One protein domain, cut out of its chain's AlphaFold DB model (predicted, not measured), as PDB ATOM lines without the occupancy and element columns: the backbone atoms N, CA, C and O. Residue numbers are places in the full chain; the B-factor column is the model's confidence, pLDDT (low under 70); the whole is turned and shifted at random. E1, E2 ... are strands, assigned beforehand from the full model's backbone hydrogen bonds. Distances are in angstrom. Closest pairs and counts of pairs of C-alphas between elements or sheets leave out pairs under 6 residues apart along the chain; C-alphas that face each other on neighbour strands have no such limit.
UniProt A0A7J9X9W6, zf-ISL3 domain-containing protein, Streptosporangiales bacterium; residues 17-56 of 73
ATOM      1  N   SER A  17     107.686  50.898  80.062       87.06
ATOM      2  CA  SER A  17     108.674  50.265  80.937       87.06
ATOM      3  C   SER A  17     109.102  51.221  82.044       87.06
ATOM      4  O   SER A  17     109.412  52.389  81.794       87.06
ATOM      5  N   CYS A  18     109.151  50.719  83.272       83.00
ATOM      6  CA  CYS A  18     109.697  51.452  84.400       83.00
ATOM      7  C   CYS A  18     111.206  51.665  84.184       83.00
ATOM      8  O   CYS A  18     111.932  50.682  84.045       83.00
ATOM      9  N   PRO A  19     111.724  52.905  84.212       79.88
ATOM     10  CA  PRO A  19     113.157  53.148  84.031       79.88
ATOM     11  C   PRO A  19     114.005  52.598  85.188       79.88
ATOM     12  O   PRO A  19     115.218  52.496  85.056       79.88
ATOM     13  N   GLY A  20     113.383  52.264  86.325       81.75
ATOM     14  CA  GLY A  20     114.067  51.710  87.489       81.75
ATOM     15  C   GLY A  20     114.160  50.181  87.502       81.75
ATOM     16  O   GLY A  20     115.208  49.666  87.861       81.75
ATOM     17  N   CYS A  21     113.085  49.459  87.157       81.44
ATOM     18  CA  CYS A  21     113.053  47.986  87.202       81.44
ATOM     19  C   CYS A  21     112.889  47.305  85.835       81.44
ATOM     20  O   CYS A  21     112.911  46.084  85.772       81.44
ATOM     21  N   GLY A  22     112.680  48.056  84.749       83.81
ATOM     22  CA  GLY A  22     112.450  47.519  83.400       83.81
ATOM     23  C   GLY A  22     111.026  47.011  83.134       83.81
ATOM     24  O   GLY A  22     110.611  46.977  81.974       83.81
ATOM     25  N   GLU A  23     110.259  46.692  84.183       84.81
ATOM     26  CA  GLU A  23     108.925  46.090  84.071       84.81
ATOM     27  C   GLU A  23     107.930  46.986  83.323       84.81
ATOM     28  O   GLU A  23     107.888  48.205  83.540       84.81
ATOM     29  N   ARG A  24     107.107  46.385  82.456       87.62
ATOM     30  CA  ARG A  24     106.075  47.116  81.713       87.62
ATOM     31  C   ARG A  24     104.833  47.299  82.571       87.62
ATOM     32  O   ARG A  24     104.322  46.361  83.167       87.62
ATOM     33  N   SER A  25     104.299  48.515  82.579       86.75
ATOM     34  CA  SER A  25     103.047  48.823  83.263       86.75
ATOM     35  C   SER A  25     102.115  49.647  82.391       86.75
ATOM     36  O   SER A  25     102.533  50.606  81.742       86.75
ATOM     37  N   SER A  26     100.836  49.281  82.428       89.19
ATOM     38  CA  SER A  26      99.715  50.002  81.821       89.19
ATOM     39  C   SER A  26      98.881  50.789  82.840       89.19
ATOM     40  O   SER A  26      97.994  51.559  82.464       89.19
ATOM     41  N   ARG A  27      99.174  50.660  84.144       87.12
ATOM     42  CA  ARG A  27      98.443  51.368  85.208       87.12
ATOM     43  C   ARG A  27      98.802  52.844  85.205       87.12
ATOM     44  O   ARG A  27      99.941  53.191  85.481       87.12
ATOM     45  N   VAL A  28      97.846  53.724  84.925       88.19
ATOM     46  CA  VAL A  28      98.091  55.172  84.854       88.19
ATOM     47  C   VAL A  28      98.022  55.798  86.248       88.19
ATOM     48  O   VAL A  28      97.022  55.658  86.939       88.19
ATOM     49  N   HIS A  29      99.073  56.519  86.636       86.81
ATOM     50  CA  HIS A  29      99.108  57.340  87.845       86.81
ATOM     51  C   HIS A  29      98.521  58.733  87.609       86.81
ATOM     52  O   HIS A  29      97.686  59.202  88.368       86.81
ATOM     53  N   SER A  30      98.990  59.409  86.559       85.75
ATOM     54  CA  SER A  30      98.566  60.765  86.232       85.75
ATOM     55  C   SER A  30      98.658  61.030  84.738       85.75
ATOM     56  O   SER A  30      99.368  60.343  83.993       85.75
ATOM     57  N   ARG A  31      97.900  62.030  84.296       89.38
ATOM     58  CA  ARG A  31      97.863  62.506  82.918       89.38
ATOM     59  C   ARG A  31      98.132  64.001  82.947       89.38
ATOM     60  O   ARG A  31      97.567  64.690  83.787       89.38
ATOM     61  N   TYR A  32      98.996  64.486  82.070       86.88
ATOM     62  CA  TYR A  32      99.237  65.918  81.932       86.88
ATOM     63  C   TYR A  32      99.502  66.276  80.477       86.88
ATOM     64  O   TYR A  32      99.953  65.442  79.687       86.88
ATOM     65  N   GLU A  33      99.212  67.521  80.122       88.88
ATOM     66  CA  GLU A  33      99.503  68.056  78.799       88.88
ATOM     67  C   GLU A  33     100.813  68.841  78.842       88.88
ATOM     68  O   GLU A  33     101.073  69.596  79.777       88.88
ATOM     69  N   ARG A  34     101.665  68.647  77.833       86.19
ATOM     70  CA  ARG A  34     102.855  69.476  77.613       86.19
ATOM     71  C   ARG A  34     102.813  70.046  76.207       86.19
ATOM     72  O   ARG A  34     102.493  69.335  75.256       86.19
ATOM     73  N   VAL A  35     103.174  71.313  76.074       82.44
ATOM     74  CA  VAL A  35     103.353  71.955  74.772       82.44
ATOM     75  C   VAL A  35     104.836  71.893  74.424       82.44
ATOM     76  O   VAL A  35     105.675  72.356  75.191       82.44
ATOM     77  N   LEU A  36     105.169  71.272  73.295       79.31
ATOM     78  CA  LEU A  36     106.478  71.406  72.670       79.31
ATOM     79  C   LEU A  36     106.432  72.630  71.765       79.31
ATOM     80  O   LEU A  36     105.684  72.649  70.787       79.31
ATOM     81  N   SER A  37     107.200  73.649  72.129       67.56
ATOM     82  CA  SER A  37     107.134  74.957  71.482       67.56
ATOM     83  C   SER A  37     107.876  75.035  70.146       67.56
ATOM     84  O   SER A  37     107.596  75.953  69.385       67.56
ATOM     85  N   ASP A  38     108.751  74.074  69.816       61.66
ATOM     86  CA  ASP A  38     109.729  74.258  68.732       61.66
ATOM     87  C   ASP A  38     109.956  72.995  67.890       61.66
ATOM     88  O   ASP A  38     111.057  72.444  67.827       61.66
ATOM     89  N   ALA A  39     108.910  72.526  67.212       63.44
ATOM     90  CA  ALA A  39     109.110  71.716  66.015       63.44
ATOM     91  C   ALA A  39     109.004  72.648  64.801       63.44
ATOM     92  O   ALA A  39     107.904  73.042  64.413       63.44
ATOM     93  N   ALA A  40     110.144  73.039  64.228       58.81
ATOM     94  CA  ALA A  40     110.149  73.637  62.898       58.81
ATOM     95  C   ALA A  40     109.768  72.534  61.904       58.81
ATOM     96  O   ALA A  40     110.549  71.614  61.659       58.81
ATOM     97  N   ILE A  41     108.540  72.584  61.392       69.25
ATOM     98  CA  ILE A  41     108.096  71.729  60.290       69.25
ATOM     99  C   ILE A  41     108.171  72.610  59.046       69.25
ATOM    100  O   ILE A  41     107.325  73.480  58.839       69.25
ATOM    101  N   GLY A  42     109.247  72.459  58.272       73.31
ATOM    102  CA  GLY A  42     109.572  73.391  57.190       73.31
ATOM    103  C   GLY A  42     109.866  74.800  57.723       73.31
ATOM    104  O   GLY A  42     110.681  74.961  58.629       73.31
ATOM    105  N   SER A  43     109.192  75.817  57.174       70.75
ATOM    106  CA  SER A  43     109.341  77.235  57.549       70.75
ATOM    107  C   SER A  43     108.383  77.706  58.654       70.75
ATOM    108  O   SER A  43     108.436  78.870  59.056       70.75
ATOM    109  N   GLN A  44     107.511  76.834  59.173       67.00
ATOM    110  CA  GLN A  44     106.453  77.225  60.103       67.00
ATOM    111  C   GLN A  44     106.755  76.776  61.536       67.00
ATOM    112  O   GLN A  44     107.091  75.619  61.800       67.00
ATOM    113  N   ARG A  45     106.602  77.703  62.491       73.69
ATOM    114  CA  ARG A  45     106.671  77.394  63.924       73.69
ATOM    115  C   ARG A  45     105.396  76.668  64.343       73.69
ATOM    116  O   ARG A  45     104.329  77.277  64.401       73.69
ATOM    117  N   VAL A  46     105.511  75.375  64.644       77.00
ATOM    118  CA  VAL A  46     104.388  74.539  65.081       77.00
ATOM    119  C   VAL A  46     104.501  74.245  66.574       77.00
ATOM    120  O   VAL A  46     105.552  73.845  67.073       77.00
ATOM    121  N   ARG A  47     103.381  74.406  67.289       80.62
ATOM    122  CA  ARG A  47     103.233  73.991  68.689       80.62
ATOM    123  C   ARG A  47     102.613  72.601  68.742       80.62
ATOM    124  O   ARG A  47     101.450  72.436  68.381       80.62
ATOM    125  N   ILE A  48     103.351  71.614  69.240       83.12
ATOM    126  CA  ILE A  48     102.836  70.248  69.393       83.12
ATOM    127  C   ILE A  48     102.311  70.077  70.820       83.12
ATOM    128  O   ILE A  48     103.076  70.133  71.784       83.12
ATOM    129  N   ARG A  49     101.002  69.852  70.970       86.06
ATOM    130  CA  ARG A  49     100.384  69.497  72.256       86.06
ATOM    131  C   ARG A  49     100.475  67.987  72.458       86.06
ATOM    132  O   ARG A  49      99.873  67.226  71.709       86.06
ATOM    133  N   LEU A  50     101.217  67.551  73.471       84.19
ATOM    134  CA  LEU A  50     101.359  66.141  73.823       84.19
ATOM    135  C   LEU A  50     100.568  65.827  75.089       84.19
ATOM    136  O   LEU A  50     100.766  66.462  76.125       84.19
ATOM    137  N   ARG A  51      99.741  64.780  75.030       87.25
ATOM    138  CA  ARG A  51      99.111  64.176  76.208       87.25
ATOM    139  C   ARG A  51     100.022  63.093  76.768       87.25
ATOM    140  O   ARG A  51     100.177  62.030  76.170       87.25
ATOM    141  N   VAL A  52     100.622  63.354  77.922       86.62
ATOM    142  CA  VAL A  52     101.540  62.429  78.589       86.62
ATOM    143  C   VAL A  52     100.796  61.646  79.664       86.62
ATOM    144  O   VAL A  52     100.060  62.213  80.469       86.62
ATOM    145  N   ARG A  53     101.021  60.330  79.705       88.81
ATOM    146  CA  ARG A  53     100.539  59.434  80.765       88.81
ATOM    147  C   ARG A  53     101.734  58.944  81.578       88.81
ATOM    148  O   ARG A  53     102.681  58.412  81.003       88.81
ATOM    149  N   ARG A  54     101.703  59.112  82.901       87.19
ATOM    150  CA  ARG A  54     102.678  58.503  83.820       87.19
ATOM    151  C   ARG A  54     102.124  57.169  84.295       87.19
ATOM    152  O   ARG A  54     100.980  57.128  84.738       87.19
ATOM    153  N   PHE A  55     102.922  56.109  84.224       87.62
ATOM    154  CA  PHE A  55     102.516  54.771  84.653       87.62
ATOM    155  C   PHE A  55     103.050  54.437  86.056       87.62
ATOM    156  O   PHE A  55     104.132  54.887  86.436       87.62
ATOM    157  N   LEU A  56     102.284  53.669  86.835       86.25
ATOM    158  CA  LEU A  56     102.661  53.155  88.152       86.25
ATOM    159  C   LEU A  56     103.546  51.921  87.998       86.25
ATOM    160  O   LEU A  56     103.161  50.973  87.319       86.25
TER     161      LEU A  56
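What this domain is: This is residues 17 to 56 of the 73 residues of the protein "zf-ISL3 domain-containing protein" of Streptosporangiales bacterium (UniProt A0A7J9X9W6). What shape is this? It is one long hairpin of two strands, E1 and E2, with a looped tail, residues 17 to 27, at its open end. What is it made of? The printed part has 40 residues with two named strands, E1 then E2, antiparallel, and no named helix; the class is all strand. How compact is it? It is extended, a rod spanning 41 by 18 by 12 A, with a radius of gyration of the C-alphas of 14.5 A.

How they stand to each other: How do the strands stand? E1, residues 28 to 41, and E2, residues 44 to 55, form an antiparallel hairpin at 162 degrees. Which atoms show it? N 34 and O 50, 2.9 A apart, are within hydrogen-bond range.

Where its parts are: Where does E1 begin? C-alpha 28 is at (98.091, 55.172, 84.854); E1 measures 31.3 A and bends by 65 degrees at residue 38. Where does E2 end? C-alpha 55 is at (102.516, 54.771, 84.653); E2 measures 33.5 A.

The domain as a whole: How large is it? The farthest C-alphas, of Cys 21 and Ser 43, are 41.8 A apart. Is it continuous? The printed part has no cut, and the E1 to E2 link is tight. Where is confidence low? Residues 37 to 41 and 44 are under pLDDT 70.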